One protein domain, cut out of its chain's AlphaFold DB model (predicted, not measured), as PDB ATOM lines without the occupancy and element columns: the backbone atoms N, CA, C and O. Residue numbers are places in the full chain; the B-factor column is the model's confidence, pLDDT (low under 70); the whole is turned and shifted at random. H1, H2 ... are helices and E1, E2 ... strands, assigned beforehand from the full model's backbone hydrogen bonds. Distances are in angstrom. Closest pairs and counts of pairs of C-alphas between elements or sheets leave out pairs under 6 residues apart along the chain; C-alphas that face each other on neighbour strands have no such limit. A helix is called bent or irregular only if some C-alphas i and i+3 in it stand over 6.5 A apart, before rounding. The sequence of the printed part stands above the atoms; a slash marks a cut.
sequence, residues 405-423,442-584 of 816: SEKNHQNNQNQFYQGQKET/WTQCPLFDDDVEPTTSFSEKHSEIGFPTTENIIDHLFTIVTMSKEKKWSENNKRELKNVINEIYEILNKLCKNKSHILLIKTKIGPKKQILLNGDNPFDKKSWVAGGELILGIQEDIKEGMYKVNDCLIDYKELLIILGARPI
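Overview. This is residues 405 to 423 and 442 to 584 of the 816 residues of the protein "BTB domain-containing protein" of Rhizophagus sp. MUCL 43196 (UniProt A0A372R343). Two long helices, H2 and H3, form a hairpin in the middle, packed together along residues 470 to 477 and 501 to 508, with loop-rich parts on two sides. One side holds residues 405 to 423 and 442 to 455, with small H1 far out; the other holds the strand hairpin E1 and E2, then E3, H5 and H6, while H4 packs on residues 470 to 474 of H2. The printed part has 162 residues with six named helices and three named strands, in the order H1 H2 H3 H4 E1 E2 E3 H5 H6; under half of the residues, 73, are in named elements, and of these 73 helices hold 63 and strands 10, the class being mostly helix; the sheet E1 - E2 is antiparallel. The whole is compact, with a radius of gyration of the C-alphas of 17.1 A and spans of 53 by 37 by 23 A.

Arrangement. H1, residues 456 to 461, is apart from H2, residues 470 to 485. H2 touches H3, residues 491 to 511, at a shallow tilt of 25 degrees, opposite ways; their closest C-alphas, of Ile 473 and Ile 504, are 7.2 A apart. H2 also touches H4, residues 515 to 524, closest at the C-alphas of Thr 470 and His 517, 7.0 A. E1, residues 530 to 533, and E2, residues 544 to 546, form a hairpin; N 545 and O 532 are within hydrogen-bond range at 2.9 A. E3, residues 550 to 552, pairs with no named strand. H5, residues 567 to 570, meets H6, residues 573 to 578, only through their link. H6 touches H3, closest at the C-alphas of Asn 509 and Leu 575, 4.8 A. Every O i to N i+4 pair is within hydrogen-bond range in H2, H4 and H6, against 1 of 2 in H1 and 15 of 17 in H3; H5 is too short for such a pair.

Along the chain. C-alpha 456 opens H1 at (-38.805, -64.736, 102.669). H2 is 22.8 A long, H3 30.8 A and H4 14.5 A. H3 is irregular: C-alphas 492 and 495 are 7.4 A apart. H6 ends at C-alpha 578, (-6.643, -63.658, 98.745).

Size, cuts and confidence. The farthest C-alphas, of Asp 451 and Ile 558, are 53.7 A apart. Residues 424 to 441 are not printed; C-alphas 423 and 442 are 11.3 A apart. The link from E3 to H5 is long. Residues 408 to 414 have pLDDT under 70.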
ATOM      1  N   SER A 405     -39.143 -50.696  90.226       93.69
ATOM      2  CA  SER A 405     -37.959 -50.301  90.997       93.69
ATOM      3  C   SER A 405     -38.168 -48.961  91.708       93.69
ATOM      4  O   SER A 405     -38.847 -48.077  91.164       93.69
ATOM      5  N   GLU A 406     -37.505 -48.759  92.845       88.44
ATOM      6  CA  GLU A 406     -37.534 -47.506  93.611       88.44
ATOM      7  C   GLU A 406     -37.032 -46.320  92.760       88.44
ATOM      8  O   GLU A 406     -35.906 -46.324  92.261       88.44
ATOM      9  N   LYS A 407     -37.850 -45.273  92.572       77.44
ATOM     10  CA  LYS A 407     -37.414 -44.069  91.841       77.44
ATOM     11  C   LYS A 407     -36.587 -43.146  92.741       77.44
ATOM     12  O   LYS A 407     -37.063 -42.686  93.777       77.44
ATOM     13  N   ASN A 408     -35.421 -42.733  92.243       63.91
ATOM     14  CA  ASN A 408     -34.444 -41.881  92.943       63.91
ATOM     15  C   ASN A 408     -34.984 -40.535  93.477       63.91
ATOM     16  O   ASN A 408     -34.371 -39.939  94.361       63.91
ATOM     17  N   HIS A 409     -36.133 -40.044  92.999       54.59
ATOM     18  CA  HIS A 409     -36.700 -38.771  93.462       54.59
ATOM     19  C   HIS A 409     -37.076 -38.758  94.954       54.59
ATOM     20  O   HIS A 409     -37.045 -37.686  95.558       54.59
ATOM     21  N   GLN A 410     -37.385 -39.911  95.561       48.44
ATOM     22  CA  GLN A 410     -37.666 -40.003  97.002       48.44
ATOM     23  C   GLN A 410     -36.378 -40.061  97.851       48.44
ATOM     24  O   GLN A 410     -36.333 -39.460  98.925       48.44
ATOM     25  N   ASN A 411     -35.290 -40.655  97.340       48.88
ATOM     26  CA  ASN A 411     -34.015 -40.796  98.062       48.88
ATOM     27  C   ASN A 411     -33.090 -39.571  98.017       48.88
ATOM     28  O   ASN A 411     -32.130 -39.522  98.786       48.88
ATOM     29  N   ASN A 412     -33.406 -38.527  97.241       50.41
ATOM     30  CA  ASN A 412     -32.721 -37.227  97.351       50.41
ATOM     31  C   ASN A 412     -32.790 -36.617  98.770       50.41
ATOM     32  O   ASN A 412     -32.074 -35.661  99.066       50.41
ATOM     33  N   GLN A 413     -33.639 -37.155  99.654       52.81
ATOM     34  CA  GLN A 413     -33.702 -36.766 101.061       52.81
ATOM     35  C   GLN A 413     -32.532 -37.314 101.896       52.81
ATOM     36  O   GLN A 413     -32.133 -36.667 102.865       52.81
ATOM     37  N   ASN A 414     -31.945 -38.464 101.534       68.44
ATOM     38  CA  ASN A 414     -30.852 -39.066 102.293       68.44
ATOM     39  C   ASN A 414     -29.507 -38.845 101.590       68.44
ATOM     40  O   ASN A 414     -29.049 -39.672 100.802       68.44
ATOM     41  N   GLN A 415     -28.853 -37.725 101.917       74.31
ATOM     42  CA  GLN A 415     -27.572 -37.297 101.329       74.31
ATOM     43  C   GLN A 415     -26.454 -38.354 101.418       74.31
ATOM     44  O   GLN A 415     -25.473 -38.275 100.680       74.31
ATOM     45  N   PHE A 416     -26.582 -39.351 102.301       84.94
ATOM     46  CA  PHE A 416     -25.599 -40.421 102.431       84.94
ATOM     47  C   PHE A 416     -25.566 -41.366 101.218       84.94
ATOM     48  O   PHE A 416     -24.479 -41.700 100.751       84.94
ATOM     49  N   TYR A 417     -26.715 -41.755 100.657       84.88
ATOM     50  CA  TYR A 417     -26.797 -42.712  99.538       84.88
ATOM     51  C   TYR A 417     -26.644 -42.040  98.164       84.88
ATOM     52  O   TYR A 417     -27.282 -42.403  97.180       84.88
ATOM     53  N   GLN A 418     -25.768 -41.043  98.086       81.38
ATOM     54  CA  GLN A 418     -25.392 -40.399  96.833       81.38
ATOM     55  C   GLN A 418     -24.770 -41.391  95.838       81.38
ATOM     56  O   GLN A 418     -24.165 -42.398  96.218       81.38
ATOM     57  N   GLY A 419     -24.916 -41.088  94.546       81.88
ATOM     58  CA  GLY A 419     -24.477 -41.970  93.466       81.88
ATOM     59  C   GLY A 419     -25.343 -43.220  93.300       81.88
ATOM     60  O   GLY A 419     -24.883 -44.162  92.662       81.88
ATOM     61  N   GLN A 420     -26.556 -43.247  93.877       86.50
ATOM     62  CA  GLN A 420     -27.520 -44.327  93.662       86.50
ATOM     63  C   GLN A 420     -27.754 -44.540  92.165       86.50
ATOM     64  O   GLN A 420     -27.934 -43.579  91.413       86.50
ATOM     65  N   LYS A 421     -27.731 -45.807  91.746       88.69
ATOM     66  CA  LYS A 421     -27.897 -46.193  90.348       88.69
ATOM     67  C   LYS A 421     -29.214 -45.635  89.805       88.69
ATOM     68  O   LYS A 421     -30.270 -45.795  90.413       88.69
ATOM     69  N   GLU A 422     -29.148 -44.946  88.670       86.56
ATOM     70  CA  GLU A 422     -30.353 -44.487  87.982       86.56
ATOM     71  C   GLU A 422     -31.155 -45.670  87.452       86.56
ATOM     72  O   GLU A 422     -30.597 -46.635  86.929       86.56
ATOM     73  N   THR A 423     -32.472 -45.569  87.587       88.25
ATOM     74  CA  THR A 423     -33.419 -46.568  87.108       88.25
ATOM     75  C   THR A 423     -34.457 -45.925  86.204       88.25
ATOM     76  O   THR A 423     -34.872 -44.779  86.402       88.25
ATOM     77  N   TRP A 442     -25.772 -50.096  96.311       92.50
ATOM     78  CA  TRP A 442     -26.676 -49.017  95.852       92.50
ATOM     79  C   TRP A 442     -26.149 -48.178  94.675       92.50
ATOM     80  O   TRP A 442     -26.940 -47.607  93.927       92.50
ATOM     81  N   THR A 443     -24.826 -48.079  94.494       93.06
ATOM     82  CA  THR A 443     -24.239 -47.338  93.359       93.06
ATOM     83  C   THR A 443     -24.197 -48.139  92.058       93.06
ATOM     84  O   THR A 443     -24.007 -47.561  90.990       93.06
ATOM     85  N   GLN A 444     -24.367 -49.461  92.132       94.56
ATOM     86  CA  GLN A 444     -24.272 -50.367  90.986       94.56
ATOM     87  C   GLN A 444     -25.625 -50.961  90.598       94.56
ATOM     88  O   GLN A 444     -25.878 -51.128  89.407       94.56
ATOM     89  N   CYS A 445     -26.496 -51.225  91.576       93.50
ATOM     90  CA  CYS A 445     -27.763 -51.920  91.369       93.50
ATOM     91  C   CYS A 445     -28.960 -51.018  91.713       93.50
ATOM     92  O   CYS A 445     -28.954 -50.390  92.778       93.50
ATOM     93  N   PRO A 446     -29.994 -50.952  90.856       93.44
ATOM     94  CA  PRO A 446     -31.299 -50.439  91.254       93.44
ATOM     95  C   PRO A 446     -31.924 -51.321  92.347       93.44
ATOM     96  O   PRO A 446     -31.628 -52.513  92.453       93.44
ATOM     97  N   LEU A 447     -32.798 -50.734  93.165       93.06
ATOM     98  CA  LEU A 447     -33.498 -51.439  94.242       93.06
ATOM     99  C   LEU A 447     -34.932 -51.760  93.830       93.06
ATOM    100  O   LEU A 447     -35.534 -51.014  93.048       93.06
ATOM    101  N   PHE A 448     -35.479 -52.855  94.364       94.69
ATOM    102  CA  PHE A 448     -36.909 -53.146  94.239       94.69
ATOM    103  C   PHE A 448     -37.743 -51.968  94.747       94.69
ATOM    104  O   PHE A 448     -37.314 -51.217  95.614       94.69
ATOM    105  N   ASP A 449     -38.936 -51.776  94.196       93.62
ATOM    106  CA  ASP A 449     -39.949 -50.961  94.869       93.62
ATOM    107  C   ASP A 449     -40.437 -51.713  96.126       93.62
ATOM    108  O   ASP A 449     -40.588 -52.937  96.090       93.62
ATOM    109  N   ASP A 450     -40.674 -50.998  97.229       90.31
ATOM    110  CA  ASP A 450     -41.030 -51.591  98.533       90.31
ATOM    111  C   ASP A 450     -42.208 -52.581  98.447       90.31
ATOM    112  O   ASP A 450     -42.252 -53.582  99.162       90.31
ATOM    113  N   ASP A 451     -43.161 -52.336  97.542       91.19
ATOM    114  CA  ASP A 451     -44.359 -53.162  97.372       91.19
ATOM    115  C   ASP A 451     -44.115 -54.523  96.698       91.19
ATOM    116  O   ASP A 451     -45.043 -55.347  96.650       91.19
ATOM    117  N   VAL A 452     -42.926 -54.729  96.125       94.56
ATOM    118  CA  VAL A 452     -42.536 -55.920  95.346       94.56
ATOM    119  C   VAL A 452     -41.237 -56.552  95.835       94.56
ATOM    120  O   VAL A 452     -40.662 -57.392  95.140       94.56
ATOM    121  N   GLU A 453     -40.787 -56.182  97.032       94.25
ATOM    122  CA  GLU A 453     -39.646 -56.815  97.684       94.25
ATOM    123  C   GLU A 453     -39.844 -58.347  97.748       94.25
ATOM    124  O   GLU A 453     -40.939 -58.808  98.104       94.25
ATOM    125  N   PRO A 454     -38.824 -59.157  97.395       92.69
ATOM    126  CA  PRO A 454     -38.908 -60.610  97.484       92.69
ATOM    127  C   PRO A 454     -39.330 -61.079  98.878       92.69
ATOM    128  O   PRO A 454     -38.749 -60.698  99.896       92.69
ATOM    129  N   THR A 455     -40.340 -61.946  98.940       90.06
ATOM    130  CA  THR A 455     -40.774 -62.532 100.213       90.06
ATOM    131  C   THR A 455     -39.725 -63.512 100.740       90.06
ATOM    132  O   THR A 455     -38.927 -64.068  99.981       90.06
ATOM    133  N   THR A 456     -39.733 -63.774 102.051       88.12
ATOM    134  CA  THR A 456     -38.805 -64.736 102.669       88.12
ATOM    135  C   THR A 456     -38.919 -66.121 102.028       88.12
ATOM    136  O   THR A 456     -37.908 -66.712 101.666       88.12
ATOM    137  N   SER A 457     -40.147 -66.604 101.809       87.56
ATOM    138  CA  SER A 457     -40.408 -67.914 101.200       87.56
ATOM    139  C   SER A 457     -39.941 -68.007  99.749       87.56
ATOM    140  O   SER A 457     -39.505 -69.071  99.313       87.56
ATOM    141  N   PHE A 458     -40.027 -66.910  98.993       90.06
ATOM    142  CA  PHE A 458     -39.518 -66.849  97.627       90.06
ATOM    143  C   PHE A 458     -37.983 -66.826  97.613       90.06
ATOM    144  O   PHE A 458     -37.358 -67.603  96.895       90.06
ATOM    145  N   SER A 459     -37.376 -66.017  98.485       88.88
ATOM    146  CA  SER A 459     -35.918 -65.866  98.604       88.88
ATOM    147  C   SER A 459     -35.206 -67.142  99.071       88.88
ATOM    148  O   SER A 459     -34.045 -67.359  98.736       88.88
ATOM    149  N   GLU A 460     -35.872 -68.004  99.843       87.81
ATOM    150  CA  GLU A 460     -35.326 -69.311 100.241       87.81
ATOM    151  C   GLU A 460     -35.167 -70.272  99.056       87.81
ATOM    152  O   GLU A 460     -34.267 -71.111  99.065       87.81
ATOM    153  N   LYS A 461     -36.023 -70.151  98.034       86.75
ATOM    154  CA  LYS A 461     -35.976 -70.979  96.818       86.75
ATOM    155  C   LYS A 461     -35.137 -70.349  95.716       86.75
ATOM    156  O   LYS A 461     -34.427 -71.068  95.023       86.75
ATOM    157  N   HIS A 462     -35.207 -69.027  95.599       88.06
ATOM    158  CA  HIS A 462     -34.538 -68.227  94.579       88.06
ATOM    159  C   HIS A 462     -33.607 -67.210  95.235       88.06
ATOM    160  O   HIS A 462     -33.811 -65.998  95.159       88.06
ATOM    161  N   SER A 463     -32.594 -67.723  95.935       87.62
ATOM    162  CA  SER A 463     -31.631 -66.910  96.692       87.62
ATOM    163  C   SER A 463     -30.776 -65.984  95.820       87.62
ATOM    164  O   SER A 463     -30.181 -65.031  96.321       87.62
ATOM    165  N   GLU A 464     -30.716 -66.272  94.520       88.75
ATOM    166  CA  GLU A 464     -30.076 -65.457  93.498       88.75
ATOM    167  C   GLU A 464     -30.828 -64.148  93.232       88.75
ATOM    168  O   GLU A 464     -30.194 -63.140  92.922       88.75
ATOM    169  N   ILE A 465     -32.156 -64.125  93.396       91.31
ATOM    170  CA  ILE A 465     -32.955 -62.929  93.133       91.31
ATOM    171  C   ILE A 465     -32.757 -61.922  94.260       91.31
ATOM    172  O   ILE A 465     -32.937 -62.207  95.445       91.31
ATOM    173  N   GLY A 466     -32.401 -60.700  93.872       90.81
ATOM    174  CA  GLY A 466     -32.166 -59.603  94.797       90.81
ATOM    175  C   GLY A 466     -30.818 -59.643  95.508       90.81
ATOM    176  O   GLY A 466     -30.535 -58.715  96.268       90.81
ATOM    177  N   PHE A 467     -29.976 -60.654  95.268       92.94
ATOM    178  CA  PHE A 467     -28.596 -60.665  95.745       92.94
ATOM    179  C   PHE A 467     -27.663 -60.039  94.694       92.94
ATOM    180  O   PHE A 467     -27.631 -60.501  93.554       92.94
ATOM    181  N   PRO A 468     -26.860 -59.016  95.044       93.75
ATOM    182  CA  PRO A 468     -25.954 -58.399  94.083       93.75
ATOM    183  C   PRO A 468     -24.866 -59.376  93.639       93.75
ATOM    184  O   PRO A 468     -24.272 -60.093  94.448       93.75
ATOM    185  N   THR A 469     -24.534 -59.353  92.350       93.06
ATOM    186  CA  THR A 469     -23.417 -60.148  91.834       93.06
ATOM    187  C   THR A 469     -22.105 -59.752  92.519       93.06
ATOM    188  O   THR A 469     -21.905 -58.610  92.939       93.06
ATOM    189  N   THR A 470     -21.156 -60.687  92.605       93.69
ATOM    190  CA  THR A 470     -19.825 -60.393  93.168       93.69
ATOM    191  C   THR A 470     -19.135 -59.246  92.432       93.69
ATOM    192  O   THR A 470     -18.429 -58.456  93.049       93.69
ATOM    193  N   GLU A 471     -19.360 -59.140  91.124       94.25
ATOM    194  CA  GLU A 471     -18.875 -58.033  90.310       94.25
ATOM    195  C   GLU A 471     -19.453 -56.689  90.771       94.25
ATOM    196  O   GLU A 471     -18.680 -55.772  91.054       94.25
ATOM    197  N   ASN A 472     -20.773 -56.613  90.970       95.31
ATOM    198  CA  ASN A 472     -21.440 -55.412  91.473       95.31
ATOM    199  C   ASN A 472     -20.923 -55.005  92.860       95.31
ATOM    200  O   ASN A 472     -20.711 -53.820  93.097       95.31
ATOM    201  N   ILE A 473     -20.659 -55.953  93.766       96.62
ATOM    202  CA  ILE A 473     -20.111 -55.654  95.105       96.62
ATOM    203  C   ILE A 473     -18.688 -55.073  95.002       96.62
ATOM    204  O   ILE A 473     -18.352 -54.109  95.694       96.62
ATOM    205  N   ILE A 474     -17.840 -55.626  94.128       95.62
ATOM    206  CA  ILE A 474     -16.466 -55.138  93.926       95.62
ATOM    207  C   ILE A 474     -16.470 -53.735  93.306       95.62
ATOM    208  O   ILE A 474     -15.754 -52.847  93.774       95.62
ATOM    209  N   ASP A 475     -17.277 -53.518  92.270       95.81
ATOM    210  CA  ASP A 475     -17.360 -52.222  91.593       95.81
ATOM    211  C   ASP A 475     -18.022 -51.166  92.495       95.81
ATOM    212  O   ASP A 475     -17.623 -49.993  92.501       95.81
ATOM    213  N   HIS A 476     -18.956 -51.591  93.353       96.50
ATOM    214  CA  HIS A 476     -19.495 -50.770  94.427       96.50
ATOM    215  C   HIS A 476     -18.387 -50.335  95.389       96.50
ATOM    216  O   HIS A 476     -18.216 -49.134  95.599       96.50
ATOM    217  N   LEU A 477     -17.569 -51.266  95.891       96.31
ATOM    218  CA  LEU A 477     -16.438 -50.947  96.764       96.31
ATOM    219  C   LEU A 477     -15.480 -49.940  96.117       96.31
ATOM    220  O   LEU A 477     -15.109 -48.955  96.752       96.31
ATOM    221  N   PHE A 478     -15.111 -50.127  94.847       95.38
ATOM    222  CA  PHE A 478     -14.264 -49.163  94.131       95.38
ATOM    223  C   PHE A 478     -14.892 -47.770  94.060       95.38
ATOM    224  O   PHE A 478     -14.192 -46.765  94.228       95.38
ATOM    225  N   THR A 479     -16.205 -47.706  93.852       94.81
ATOM    226  CA  THR A 479     -16.954 -46.449  93.842       94.81
ATOM    227  C   THR A 479     -16.925 -45.793  95.224       94.81
ATOM    228  O   THR A 479     -16.583 -44.615  95.325       94.81
ATOM    229  N   ILE A 480     -17.173 -46.551  96.299       94.56
ATOM    230  CA  ILE A 480     -17.124 -46.053  97.682       94.56
ATOM    231  C   ILE A 480     -15.736 -45.530  98.044       94.56
ATOM    232  O   ILE A 480     -15.613 -44.412  98.543       94.56
ATOM    233  N   VAL A 481     -14.680 -46.285  97.733       93.50
ATOM    234  CA  VAL A 481     -13.287 -45.878  97.973       93.50
ATOM    235  C   VAL A 481     -12.972 -44.571  97.243       93.50
ATOM    236  O   VAL A 481     -12.390 -43.658  97.831       93.50
ATOM    237  N   THR A 482     -13.371 -44.459  95.974       92.81
ATOM    238  CA  THR A 482     -13.166 -43.247  95.166       92.81
ATOM    239  C   THR A 482     -13.886 -42.051  95.781       92.81
ATOM    240  O   THR A 482     -13.256 -41.039  96.079       92.81
ATOM    241  N   MET A 483     -15.181 -42.189  96.066       91.62
ATOM    242  CA  MET A 483     -15.998 -41.121  96.650       91.62
ATOM    243  C   MET A 483     -15.522 -40.710  98.052       91.62
ATOM    244  O   MET A 483     -15.615 -39.537  98.417       91.62
ATOM    245  N   SER A 484     -14.975 -41.653  98.826       90.44
ATOM    246  CA  SER A 484     -14.417 -41.391 100.154       90.44
ATOM    247  C   SER A 484     -13.136 -40.563 100.057       90.44
ATOM    248  O   SER A 484     -12.984 -39.569 100.766       90.44
ATOM    249  N   LYS A 485     -12.247 -40.909  99.114       88.00
ATOM    250  CA  LYS A 485     -11.019 -40.150  98.821       88.00
ATOM    251  C   LYS A 485     -11.318 -38.757  98.250       88.00
ATOM    252  O   LYS A 485     -10.571 -37.820  98.519       88.00
ATOM    253  N   GLU A 486     -12.421 -38.606  97.517       89.12
ATOM    254  CA  GLU A 486     -12.946 -37.322  97.025       89.12
ATOM    255  C   GLU A 486     -13.689 -36.507  98.098       89.12
ATOM    256  O   GLU A 486     -14.114 -35.386  97.823       89.12
ATOM    257  N   LYS A 487     -13.842 -37.043  99.319       86.12
ATOM    258  CA  LYS A 487     -14.542 -36.403 100.446       86.12
ATOM    259  C   LYS A 487     -15.975 -35.986 100.106       86.12
ATOM    260  O   LYS A 487     -16.434 -34.918 100.505       86.12
ATOM    261  N   LYS A 488     -16.705 -36.843  99.384       86.12
ATOM    262  CA  LYS A 488     -18.114 -36.576  99.057       86.12
ATOM    263  C   LYS A 488     -19.058 -36.674 100.258       86.12
ATOM    264  O   LYS A 488     -20.193 -36.221 100.161       86.12
ATOM    265  N   TRP A 489     -18.635 -37.279 101.366       88.81
ATOM    266  CA  TRP A 489     -19.414 -37.352 102.605       88.81
ATOM    267  C   TRP A 489     -18.881 -36.384 103.658       88.81
ATOM    268  O   TRP A 489     -17.695 -36.061 103.674       88.81
ATOM    269  N   SER A 490     -19.761 -35.946 104.561       84.12
ATOM    270  CA  SER A 490     -19.361 -35.129 105.708       84.12
ATOM    271  C   SER A 490     -18.666 -35.978 106.777       84.12
ATOM    272  O   SER A 490     -18.913 -37.181 106.882       84.12
ATOM    273  N   GLU A 491     -17.865 -35.349 107.641       83.38
ATOM    274  CA  GLU A 491     -17.215 -36.037 108.771       83.38
ATOM    275  C   GLU A 491     -18.222 -36.730 109.708       83.38
ATOM    276  O   GLU A 491     -17.939 -37.795 110.257       83.38
ATOM    277  N   ASN A 492     -19.450 -36.210 109.815       86.00
ATOM    278  CA  ASN A 492     -20.517 -36.836 110.603       86.00
ATOM    279  C   ASN A 492     -20.929 -38.216 110.057       86.00
ATOM    280  O   ASN A 492     -21.453 -39.046 110.798       86.00
ATOM    281  N   ASN A 493     -20.675 -38.493 108.776       88.50
ATOM    282  CA  ASN A 493     -20.987 -39.770 108.139       88.50
ATOM    283  C   ASN A 493     -19.885 -40.826 108.320       88.50
ATOM    284  O   ASN A 493     -20.072 -41.962 107.887       88.50
ATOM    285  N   LYS A 494     -18.758 -40.489 108.966       89.62
ATOM    286  CA  LYS A 494     -17.599 -41.380 109.147       89.62
ATOM    287  C   LYS A 494     -17.978 -42.762 109.684       89.62
ATOM    288  O   LYS A 494     -17.513 -43.774 109.166       89.62
ATOM    289  N   ARG A 495     -18.819 -42.803 110.724       90.56
ATOM    290  CA  ARG A 495     -19.258 -44.053 111.363       90.56
ATOM    291  C   ARG A 495     -20.085 -44.912 110.409       90.56
ATOM    292  O   ARG A 495     -19.819 -46.100 110.285       90.56
ATOM    293  N   GLU A 496     -21.052 -44.308 109.725       91.19
ATOM    294  CA  GLU A 496     -21.925 -45.032 108.796       91.19
ATOM    295  C   GLU A 496     -21.149 -45.548 107.580       91.19
ATOM    296  O   GLU A 496     -21.331 -46.688 107.163       91.19
ATOM    297  N   LEU A 497     -20.203 -44.757 107.066       92.50
ATOM    298  CA  LEU A 497     -19.327 -45.173 105.974       92.50
ATOM    299  C   LEU A 497     -18.427 -46.349 106.373       92.50
ATOM    300  O   LEU A 497     -18.283 -47.294 105.601       92.50
ATOM    301  N   LYS A 498     -17.863 -46.331 107.587       92.00
ATOM    302  CA  LYS A 498     -17.128 -47.485 108.125       92.00
ATOM    303  C   LYS A 498     -18.005 -48.734 108.208       92.00
ATOM    304  O   LYS A 498     -17.548 -49.800 107.816       92.00
ATOM    305  N   ASN A 499     -19.247 -48.603 108.676       92.25
ATOM    306  CA  ASN A 499     -20.178 -49.732 108.747       92.25
ATOM    307  C   ASN A 499     -20.422 -50.338 107.358       92.25
ATOM    308  O   ASN A 499     -20.286 -51.544 107.196       92.25
ATOM    309  N   VAL A 500     -20.695 -49.501 106.350       94.31
ATOM    310  CA  VAL A 500     -20.837 -49.935 104.950       94.31
ATOM    311  C   VAL A 500     -19.601 -50.699 104.470       94.31
ATOM    312  O   VAL A 500     -19.719 -51.792 103.925       94.31
ATOM    313  N   ILE A 501     -18.409 -50.142 104.687       94.62
ATOM    314  CA  ILE A 501     -17.144 -50.755 104.266       94.62
ATOM    315  C   ILE A 501     -16.953 -52.127 104.932       94.62
ATOM    316  O   ILE A 501     -16.598 -53.093 104.258       94.62
ATOM    317  N   ASN A 502     -17.238 -52.228 106.231       93.50
ATOM    318  CA  ASN A 502     -17.143 -53.478 106.978       93.50
ATOM    319  C   ASN A 502     -18.141 -54.528 106.472       93.50
ATOM    320  O   ASN A 502     -17.750 -55.671 106.261       93.50
ATOM    321  N   GLU A 503     -19.394 -54.146 106.204       95.12
ATOM    322  CA  GLU A 503     -20.402 -55.052 105.630       95.12
ATOM    323  C   GLU A 503     -19.966 -55.583 104.249       95.12
ATOM    324  O   GLU A 503     -20.124 -56.771 103.952       95.12
ATOM    325  N   ILE A 504     -19.349 -54.734 103.415       96.12
ATOM    326  CA  ILE A 504     -18.773 -55.155 102.130       96.12
ATOM    327  C   ILE A 504     -17.649 -56.179 102.350       96.12
ATOM    328  O   ILE A 504     -17.639 -57.224 101.693       96.12
ATOM    329  N   TYR A 505     -16.710 -55.916 103.266       95.62
ATOM    330  CA  TYR A 505     -15.619 -56.852 103.564       95.62
ATOM    331  C   TYR A 505     -16.127 -58.175 104.120       95.62
ATOM    332  O   TYR A 505     -15.653 -59.227 103.695       95.62
ATOM    333  N   GLU A 506     -17.114 -58.144 105.010       95.19
ATOM    334  CA  GLU A 506     -17.716 -59.340 105.586       95.19
ATOM    335  C   GLU A 506     -18.297 -60.247 104.492       95.19
ATOM    336  O   GLU A 506     -18.051 -61.458 104.475       95.19
ATOM    337  N   ILE A 507     -19.027 -59.666 103.536       94.31
ATOM    338  CA  ILE A 507     -19.634 -60.418 102.436       94.31
ATOM    339  C   ILE A 507     -18.575 -60.917 101.457       94.31
ATOM    340  O   ILE A 507     -18.604 -62.093 101.091       94.31
ATOM    341  N   LEU A 508     -17.596 -60.090 101.084       94.56
ATOM    342  CA  LEU A 508     -16.484 -60.537 100.241       94.56
ATOM    343  C   LEU A 508     -15.700 -61.680 100.904       94.56
ATOM    344  O   LEU A 508     -15.391 -62.670 100.243       94.56
ATOM    345  N   ASN A 509     -15.452 -61.603 102.212       94.50
ATOM    346  CA  ASN A 509     -14.794 -62.649 102.994       94.50
ATOM    347  C   ASN A 509     -15.623 -63.945 103.043       94.50
ATOM    348  O   ASN A 509     -15.076 -65.039 102.914       94.50
ATOM    349  N   LYS A 510     -16.955 -63.855 103.139       93.31
ATOM    350  CA  LYS A 510     -17.849 -65.022 103.019       93.31
ATOM    351  C   LYS A 510     -17.795 -65.646 101.620       93.31
ATOM    352  O   LYS A 510     -17.714 -66.870 101.509       93.31
ATOM    353  N   LEU A 511     -17.790 -64.828 100.564       91.88
ATOM    354  CA  LEU A 511     -17.707 -65.278  99.167       91.88
ATOM    355  C   LEU A 511     -16.362 -65.945  98.837       91.88
ATOM    356  O   LEU A 511     -16.305 -66.816  97.969       91.88
ATOM    357  N   CYS A 512     -15.300 -65.620  99.580       90.12
ATOM    358  CA  CYS A 512     -13.980 -66.245  99.459       90.12
ATOM    359  C   CYS A 512     -13.954 -67.754  99.774       90.12
ATOM    360  O   CYS A 512     -12.934 -68.400  99.556       90.12
ATOM    361  N   LYS A 513     -15.067 -68.353 100.220       87.75
ATOM    362  CA  LYS A 513     -15.206 -69.810 100.384       87.75
ATOM    363  C   LYS A 513     -15.420 -70.558  99.058       87.75
ATOM    364  O   LYS A 513     -15.215 -71.768  99.006       87.75
ATOM    365  N   ASN A 514     -15.821 -69.867  97.986       87.94
ATOM    366  CA  ASN A 514     -16.095 -70.472  96.679       87.94
ATOM    367  C   ASN A 514     -15.002 -70.124  95.654       87.94
ATOM    368  O   ASN A 514     -14.704 -68.955  95.411       87.94
ATOM    369  N   LYS A 515     -14.449 -71.145  94.984       88.38
ATOM    370  CA  LYS A 515     -13.357 -71.005  94.005       88.38
ATOM    371  C   LYS A 515     -13.657 -70.030  92.860       88.38
ATOM    372  O   LYS A 515     -12.733 -69.342  92.427       88.38
ATOM    373  N   SER A 516     -14.898 -69.958  92.370       87.44
ATOM    374  CA  SER A 516     -15.259 -69.045  91.273       87.44
ATOM    375  C   SER A 516     -15.126 -67.577  91.697       87.44
ATOM    376  O   SER A 516     -14.475 -66.787  91.011       87.44
ATOM    377  N   HIS A 517     -15.655 -67.230  92.871       90.94
ATOM    378  CA  HIS A 517     -15.567 -65.883  93.433       90.94
ATOM    379  C   HIS A 517     -14.127 -65.503  93.786       90.94
ATOM    380  O   HIS A 517     -13.722 -64.376  93.507       90.94
ATOM    381  N   ILE A 518     -13.320 -66.441  94.305       90.94
ATOM    382  CA  ILE A 518     -11.889 -66.204  94.574       90.94
ATOM    383  C   ILE A 518     -11.175 -65.710  93.313       90.94
ATOM    384  O   ILE A 518     -10.419 -64.739  93.376       90.94
ATOM    385  N   LEU A 519     -11.397 -66.360  92.164       90.44
ATOM    386  CA  LEU A 519     -10.742 -65.977  90.913       90.44
ATOM    387  C   LEU A 519     -11.149 -64.563  90.480       90.44
ATOM    388  O   LEU A 519     -10.279 -63.766  90.124       90.44
ATOM    389  N   LEU A 520     -12.441 -64.235  90.556       91.50
ATOM    390  CA  LEU A 520     -12.946 -62.910  90.195       91.50
ATOM    391  C   LEU A 520     -12.381 -61.815  91.111       91.50
ATOM    392  O   LEU A 520     -11.867 -60.812  90.615       91.50
ATOM    393  N   ILE A 521     -12.403 -62.033  92.429       92.94
ATOM    394  CA  ILE A 521     -11.866 -61.108  93.439       92.94
ATOM    395  C   ILE A 521     -10.371 -60.862  93.196       92.94
ATOM    396  O   ILE A 521      -9.941 -59.709  93.111       92.94
ATOM    397  N   LYS A 522      -9.576 -61.924  92.995       90.88
ATOM    398  CA  LYS A 522      -8.138 -61.802  92.686       90.88
ATOM    399  C   LYS A 522      -7.881 -61.035  91.398       90.88
ATOM    400  O   LYS A 522      -6.955 -60.233  91.350       90.88
ATOM    401  N   THR A 523      -8.686 -61.282  90.369       90.38
ATOM    402  CA  THR A 523      -8.494 -60.681  89.045       90.38
ATOM    403  C   THR A 523      -8.878 -59.204  89.041       90.38
ATOM    404  O   THR A 523      -8.122 -58.376  88.536       90.38
ATOM    405  N   LYS A 524     -10.031 -58.848  89.624       92.19
ATOM    406  CA  LYS A 524     -10.501 -57.459  89.651       92.19
ATOM    407  C   LYS A 524      -9.762 -56.603  90.669       92.19
ATOM    408  O   LYS A 524      -9.497 -55.439  90.372       92.19
ATOM    409  N   ILE A 525      -9.465 -57.121  91.859       92.75
ATOM    410  CA  ILE A 525      -8.828 -56.332  92.920       92.75
ATOM    411  C   ILE A 525      -7.307 -56.470  92.839       92.75
ATOM    412  O   ILE A 525      -6.604 -55.489  92.595       92.75
ATOM    413  N   GLY A 526      -6.808 -57.695  92.991       84.94
ATOM    414  CA  GLY A 526      -5.380 -58.000  93.009       84.94
ATOM    415  C   GLY A 526      -4.623 -57.392  94.202       84.94
ATOM    416  O   GLY A 526      -5.193 -56.666  95.016       84.94
ATOM    417  N   PRO A 527      -3.309 -57.651  94.309       89.69
ATOM    418  CA  PRO A 527      -2.539 -57.296  95.500       89.69
ATOM    419  C   PRO A 527      -2.114 -55.831  95.591       89.69
ATOM    420  O   PRO A 527      -1.545 -55.429  96.598       89.69
ATOM    421  N   LYS A 528      -2.360 -55.034  94.545       90.69
ATOM    422  CA  LYS A 528      -1.841 -53.660  94.419       90.69
ATOM    423  C   LYS A 528      -2.897 -52.569  94.602       90.69
ATOM    424  O   LYS A 528      -2.544 -51.398  94.685       90.69
ATOM    425  N   LYS A 529      -4.191 -52.905  94.599       92.50
ATOM    426  CA  LYS A 529      -5.251 -51.894  94.702       92.50
ATOM    427  C   LYS A 529      -5.469 -51.480  96.156       92.50
ATOM    428  O   LYS A 529      -5.806 -52.312  96.989       92.50
ATOM    429  N   GLN A 530      -5.342 -50.179  96.418       92.94
ATOM    430  CA  GLN A 530      -5.531 -49.565  97.736       92.94
ATOM    431  C   GLN A 530      -7.012 -49.405  98.094       92.94
ATOM    432  O   GLN A 530      -7.591 -48.319  97.938       92.94
ATOM    433  N   ILE A 531      -7.619 -50.508  98.518       93.62
ATOM    434  CA  ILE A 531      -9.050 -50.616  98.822       93.62
ATOM    435  C   ILE A 531      -9.343 -51.132 100.226       93.62
ATOM    436  O   ILE A 531     -10.512 -51.224 100.570       93.62
ATOM    437  N   LEU A 532      -8.322 -51.483 101.013       94.94
ATOM    438  CA  LEU A 532      -8.489 -51.927 102.392       94.94
ATOM    439  C   LEU A 532      -8.293 -50.739 103.321       94.94
ATOM    440  O   LEU A 532      -7.293 -50.031 103.224       94.94
ATOM    441  N   LEU A 533      -9.255 -50.520 104.211       94.38
ATOM    442  CA  LEU A 533      -9.205 -49.441 105.188       94.38
ATOM    443  C   LEU A 533      -8.407 -49.908 106.413       94.38
ATOM    444  O   LEU A 533      -8.983 -50.385 107.384       94.38
ATOM    445  N   ASN A 534      -7.081 -49.797 106.350       91.62
ATOM    446  CA  ASN A 534      -6.151 -50.177 107.419       91.62
ATOM    447  C   ASN A 534      -5.823 -48.986 108.332       91.62
ATOM    448  O   ASN A 534      -4.670 -48.681 108.614       91.62
ATOM    449  N   GLY A 535      -6.856 -48.259 108.742       85.56
ATOM    450  CA  GLY A 535      -6.730 -47.062 109.555       85.56
ATOM    451  C   GLY A 535      -8.094 -46.543 109.978       85.56
ATOM    452  O   GLY A 535      -9.141 -47.024 109.543       85.56
ATOM    453  N   ASP A 536      -8.100 -45.528 110.834       83.75
ATOM    454  CA  ASP A 536      -9.335 -45.100 111.477       83.75
ATOM    455  C   ASP A 536     -10.164 -44.091 110.691       83.75
ATOM    456  O   ASP A 536     -11.316 -43.839 111.051       83.75
ATOM    457  N   ASN A 537      -9.613 -43.472 109.651       87.81
ATOM    458  CA  ASN A 537     -10.315 -42.442 108.900       87.81
ATOM    459  C   ASN A 537     -10.498 -42.833 107.425       87.81
ATOM    460  O   ASN A 537      -9.516 -42.787 106.684       87.81
ATOM    461  N   PRO A 538     -11.729 -43.140 106.964       89.56
ATOM    462  CA  PRO A 538     -11.992 -43.444 105.557       89.56
ATOM    463  C   PRO A 538     -11.755 -42.249 104.620       89.56
ATOM    464  O   PRO A 538     -11.559 -42.446 103.420       89.56
ATOM    465  N   PHE A 539     -11.732 -41.015 105.129       90.62
ATOM    466  CA  PHE A 539     -11.456 -39.811 104.332       90.62
ATOM    467  C   PHE A 539      -9.964 -39.486 104.217       90.62
ATOM    468  O   PHE A 539      -9.578 -38.620 103.427       90.62
ATOM    469  N   ASP A 540      -9.121 -40.164 105.000       89.12
ATOM    470  CA  ASP A 540      -7.677 -40.059 104.868       89.12
ATOM    471  C   ASP A 540      -7.185 -41.071 103.833       89.12
ATOM    472  O   ASP A 540      -7.358 -42.282 103.970       89.12
ATOM    473  N   LYS A 541      -6.542 -40.558 102.784       86.88
ATOM    474  CA  LYS A 541      -5.982 -41.374 101.710       86.88
ATOM    475  C   LYS A 541      -4.922 -42.350 102.231       86.88
ATOM    476  O   LYS A 541      -4.817 -43.432 101.663       86.88
ATOM    477  N   LYS A 542      -4.182 -41.994 103.288       87.44
ATOM    478  CA  LYS A 542      -3.149 -42.852 103.888       87.44
ATOM    479  C   LYS A 542      -3.723 -44.066 104.621       87.44
ATOM    480  O   LYS A 542      -3.036 -45.071 104.725       87.44
ATOM    481  N   SER A 543      -4.984 -44.008 105.055       90.81
ATOM    482  CA  SER A 543      -5.661 -45.155 105.678       90.81
ATOM    483  C   SER A 543      -5.990 -46.274 104.685       90.81
ATOM    484  O   SER A 543      -6.362 -47.366 105.105       90.81
ATOM    485  N   TRP A 544      -5.929 -46.013 103.373       93.44
ATOM    486  CA  TRP A 544      -6.268 -46.993 102.343       93.44
ATOM    487  C   TRP A 544      -5.016 -47.673 101.804       93.44
ATOM    488  O   TRP A 544      -4.228 -47.049 101.096       93.44
ATOM    489  N   VAL A 545      -4.893 -48.970 102.057       93.88
ATOM    490  CA  VAL A 545      -3.736 -49.785 101.667       93.88
ATOM    491  C   VAL A 545      -4.154 -50.931 100.756       93.88
ATOM    492  O   VAL A 545      -5.338 -51.277 100.636       93.88
ATOM    493  N   ALA A 546      -3.186 -51.495 100.049       94.50
ATOM    494  CA  ALA A 546      -3.371 -52.680  99.236       94.50
ATOM    495  C   ALA A 546      -3.145 -53.952 100.060       94.50
ATOM    496  O   ALA A 546      -2.358 -53.967 101.002       94.50
ATOM    497  N   GLY A 547      -3.805 -55.051  99.685       91.81
ATOM    498  CA  GLY A 547      -3.643 -56.324 100.397       91.81
ATOM    499  C   GLY A 547      -2.194 -56.814 100.427       91.81
ATOM    500  O   GLY A 547      -1.745 -57.302 101.456       91.81
ATOM    501  N   GLY A 548      -1.426 -56.596  99.354       90.94
ATOM    502  CA  GLY A 548      -0.002 -56.942  99.297       90.94
ATOM    503  C   GLY A 548       0.904 -56.127 100.227       90.94
ATOM    504  O   GLY A 548       2.050 -56.521 100.434       90.94
ATOM    505  N   GLU A 549       0.409 -55.021 100.788       92.31
ATOM    506  CA  GLU A 549       1.138 -54.172 101.740       92.31
ATOM    507  C   GLU A 549       0.908 -54.606 103.198       92.31
ATOM    508  O   GLU A 549       1.554 -54.085 104.100       92.31
ATOM    509  N   LEU A 550      -0.001 -55.560 103.441       93.25
ATOM    510  CA  LEU A 550      -0.386 -56.012 104.777       93.25
ATOM    511  C   LEU A 550       0.347 -57.286 105.204       93.25
ATOM    512  O   LEU A 550       0.487 -58.243 104.431       93.25
ATOM    513  N   ILE A 551       0.741 -57.329 106.476       89.44
ATOM    514  CA  ILE A 551       1.362 -58.495 107.107       89.44
ATOM    515  C   ILE A 551       0.530 -58.908 108.327       89.44
ATOM    516  O   ILE A 551       0.339 -58.142 109.270       89.44
ATOM    517  N   LEU A 552       0.017 -60.139 108.312       87.19
ATOM    518  CA  LEU A 552      -0.803 -60.681 109.398       87.19
ATOM    519  C   LEU A 552       0.097 -61.208 110.522       87.19
ATOM    520  O   LEU A 552       0.881 -62.130 110.296       87.19
ATOM    521  N   GLY A 553      -0.086 -60.676 111.733       80.94
ATOM    522  CA  GLY A 553       0.552 -61.163 112.961       80.94
ATOM    523  C   GLY A 553       1.728 -60.330 113.482       80.94
ATOM    524  O   GLY A 553       2.291 -60.699 114.508       80.94
ATOM    525  N   ILE A 554       2.110 -59.233 112.816       82.31
ATOM    526  CA  ILE A 554       3.106 -58.286 113.357       82.31
ATOM    527  C   ILE A 554       2.476 -57.318 114.365       82.31
ATOM    528  O   ILE A 554       1.281 -57.028 114.303       82.31
ATOM    529  N   GLN A 555       3.282 -56.829 115.309       78.38
ATOM    530  CA  GLN A 555       2.835 -55.956 116.404       78.38
ATOM    531  C   GLN A 555       2.850 -54.470 116.035       78.38
ATOM    532  O   GLN A 555       2.032 -53.717 116.567       78.38
ATOM    533  N   GLU A 556       3.701 -54.082 115.086       80.94
ATOM    534  CA  GLU A 556       3.876 -52.721 114.571       80.94
ATOM    535  C   GLU A 556       4.235 -52.742 113.079       80.94
ATOM    536  O   GLU A 556       4.541 -53.804 112.531       80.94
ATOM    537  N   ASP A 557       4.150 -51.586 112.417       85.19
ATOM    538  CA  ASP A 557       4.530 -51.432 111.010       85.19
ATOM    539  C   ASP A 557       6.046 -51.587 110.847       85.19
ATOM    540  O   ASP A 557       6.812 -51.022 111.619       85.19
ATOM    541  N   ILE A 558       6.487 -52.311 109.814       82.50
ATOM    542  CA  ILE A 558       7.924 -52.462 109.545       82.50
ATOM    543  C   ILE A 558       8.444 -51.225 108.813       82.50
ATOM    544  O   ILE A 558       9.397 -50.600 109.248       82.50
ATOM    545  N   LYS A 559       7.827 -50.888 107.677       82.12
ATOM    546  CA  LYS A 559       8.177 -49.743 106.822       82.12
ATOM    547  C   LYS A 559       7.000 -49.385 105.920       82.12
ATOM    548  O   LYS A 559       6.012 -50.121 105.852       82.12
ATOM    549  N   GLU A 560       7.116 -48.294 105.168       82.00
ATOM    550  CA  GLU A 560       6.121 -47.944 104.148       82.00
ATOM    551  C   GLU A 560       5.918 -49.110 103.153       82.00
ATOM    552  O   GLU A 560       6.876 -49.651 102.596       82.00
ATOM    553  N   GLY A 561       4.662 -49.530 102.965       84.31
ATOM    554  CA  GLY A 561       4.298 -50.709 102.170       84.31
ATOM    555  C   GLY A 561       4.386 -52.057 102.906       84.31
ATOM    556  O   GLY A 561       4.194 -53.094 102.272       84.31
ATOM    557  N   MET A 562       4.680 -52.069 104.212       88.62
ATOM    558  CA  MET A 562       4.711 -53.260 105.076       88.62
ATOM    559  C   MET A 562       4.041 -52.976 106.418       88.62
ATOM    560  O   MET A 562       4.694 -52.853 107.456       88.62
ATOM    561  N   TYR A 563       2.721 -52.864 106.362       90.06
ATOM    562  CA  TYR A 563       1.889 -52.436 107.474       90.06
ATOM    563  C   TYR A 563       1.339 -53.616 108.273       90.06
ATOM    564  O   TYR A 563       0.982 -54.671 107.728       90.06
ATOM    565  N   LYS A 564       1.195 -53.396 109.576       91.06
ATOM    566  CA  LYS A 564       0.402 -54.220 110.475       91.06
ATOM    567  C   LYS A 564      -1.057 -54.186 110.045       91.06
ATOM    568  O   LYS A 564      -1.606 -53.136 109.715       91.06
ATOM    569  N   VAL A 565      -1.712 -55.342 110.110       91.06
ATOM    570  CA  VAL A 565      -3.169 -55.425 109.970       91.06
ATOM    571  C   VAL A 565      -3.832 -54.834 111.212       91.06
ATOM    572  O   VAL A 565      -3.654 -55.346 112.315       91.06
ATOM    573  N   ASN A 566      -4.591 -53.758 111.023       90.19
ATOM    574  CA  ASN A 566      -5.396 -53.141 112.069       90.19
ATOM    575  C   ASN A 566      -6.471 -54.118 112.569       90.19
ATOM    576  O   ASN A 566      -7.027 -54.885 111.779       90.19
ATOM    577  N   ASP A 567      -6.802 -54.039 113.858       85.50
ATOM    578  CA  ASP A 567      -7.754 -54.927 114.532       85.50
ATOM    579  C   ASP A 567      -9.093 -55.044 113.794       85.50
ATOM    580  O   ASP A 567      -9.659 -56.130 113.697       85.50
ATOM    581  N   CYS A 568      -9.563 -53.957 113.173       85.06
ATOM    582  CA  CYS A 568     -10.822 -53.951 112.426       85.06
ATOM    583  C   CYS A 568     -10.825 -54.826 111.158       85.06
ATOM    584  O   CYS A 568     -11.898 -55.120 110.630       85.06
ATOM    585  N   LEU A 569      -9.654 -55.231 110.656       91.06
ATOM    586  CA  LEU A 569      -9.504 -56.082 109.474       91.06
ATOM    587  C   LEU A 569      -9.158 -57.539 109.812       91.06
ATOM    588  O   LEU A 569      -9.239 -58.390 108.924       91.06
ATOM    589  N   ILE A 570      -8.782 -57.841 111.062       86.50
ATOM    590  CA  ILE A 570      -8.320 -59.176 111.483       86.50
ATOM    591  C   ILE A 570      -9.376 -60.255 111.189       86.50
ATOM    592  O   ILE A 570      -9.033 -61.338 110.706       86.50
ATOM    593  N   ASP A 571     -10.657 -59.932 111.377       88.19
ATOM    594  CA  ASP A 571     -11.784 -60.845 111.144       88.19
ATOM    595  C   ASP A 571     -11.959 -61.248 109.665       88.19
ATOM    596  O   ASP A 571     -12.587 -62.264 109.350       88.19
ATOM    597  N   TYR A 572     -11.359 -60.502 108.731       92.44
ATOM    598  CA  TYR A 572     -11.445 -60.747 107.287       92.44
ATOM    599  C   TYR A 572     -10.204 -61.459 106.727       92.44
ATOM    600  O   TYR A 572      -9.834 -61.268 105.567       92.44
ATOM    601  N   LYS A 573      -9.542 -62.292 107.541       90.38
ATOM    602  CA  LYS A 573      -8.287 -62.990 107.204       90.38
ATOM    603  C   LYS A 573      -8.287 -63.678 105.831       90.38
ATOM    604  O   LYS A 573      -7.305 -63.550 105.100       90.38
ATOM    605  N   GLU A 574      -9.355 -64.391 105.468       91.50
ATOM    606  CA  GLU A 574      -9.431 -65.111 104.184       91.50
ATOM    607  C   GLU A 574      -9.390 -64.143 102.995       91.50
ATOM    608  O   GLU A 574      -8.612 -64.333 102.055       91.50
ATOM    609  N   LEU A 575     -10.165 -63.055 103.068       93.88
ATOM    610  CA  LEU A 575     -10.135 -61.976 102.083       93.88
ATOM    611  C   LEU A 575      -8.734 -61.361 101.987       93.88
ATOM    612  O   LEU A 575      -8.210 -61.219 100.884       93.88
ATOM    613  N   LEU A 576      -8.100 -61.044 103.119       93.81
ATOM    614  CA  LEU A 576      -6.766 -60.435 103.145       93.81
ATOM    615  C   LEU A 576      -5.716 -61.314 102.452       93.81
ATOM    616  O   LEU A 576      -4.969 -60.823 101.605       93.81
ATOM    617  N   ILE A 577      -5.694 -62.617 102.745       90.94
ATOM    618  CA  ILE A 577      -4.773 -63.576 102.112       90.94
ATOM    619  C   ILE A 577      -5.011 -63.638 100.598       90.94
ATOM    620  O   ILE A 577      -4.066 -63.636  99.807       90.94
ATOM    621  N   ILE A 578      -6.274 -63.659 100.167       91.38
ATOM    622  CA  ILE A 578      -6.643 -63.658  98.745       91.38
ATOM    623  C   ILE A 578      -6.174 -62.383  98.043       91.38
ATOM    624  O   ILE A 578      -5.735 -62.454  96.891       91.38
ATOM    625  N   LEU A 579      -6.215 -61.251  98.744       92.50
ATOM    626  CA  LEU A 579      -5.711 -59.961  98.289       92.50
ATOM    627  C   LEU A 579      -4.189 -59.809  98.447       92.50
ATOM    628  O   LEU A 579      -3.659 -58.744  98.153       92.50
ATOM    629  N   GLY A 580      -3.465 -60.859  98.839       89.94
ATOM    630  CA  GLY A 580      -2.003 -60.887  98.847       89.94
ATOM    631  C   GLY A 580      -1.341 -60.527 100.175       89.94
ATOM    632  O   GLY A 580      -0.118 -60.389 100.188       89.94
ATOM    633  N   ALA A 581      -2.099 -60.409 101.269       91.56
ATOM    634  CA  ALA A 581      -1.519 -60.207 102.595       91.56
ATOM    635  C   ALA A 581      -0.638 -61.398 102.991       91.56
ATOM    636  O   ALA A 581      -0.985 -62.560 102.751       91.56
ATOM    637  N   ARG A 582       0.509 -61.110 103.611       88.50
ATOM    638  CA  ARG A 582       1.505 -62.119 103.996       88.50
ATOM    639  C   ARG A 582       1.299 -62.531 105.457       88.50
ATOM    640  O   ARG A 582       1.480 -61.692 106.335       88.50
ATOM    641  N   PRO A 583       0.924 -63.783 105.766       85.56
ATOM    642  CA  PRO A 583       0.865 -64.236 107.149       85.56
ATOM    643  C   PRO A 583       2.245 -64.588 107.699       85.56
ATOM    644  O   PRO A 583       3.044 -65.224 107.007       85.56
ATOM    645  N   ILE A 584       2.492 -64.239 108.966       81.75
ATOM    646  CA  ILE A 584       3.578 -64.849 109.739       81.75
ATOM    647  C   ILE A 584       3.309 -66.350 109.831       81.75
ATOM    648  O   ILE A 584       2.198 -66.791 110.143       81.75
TER     649      ILE A 584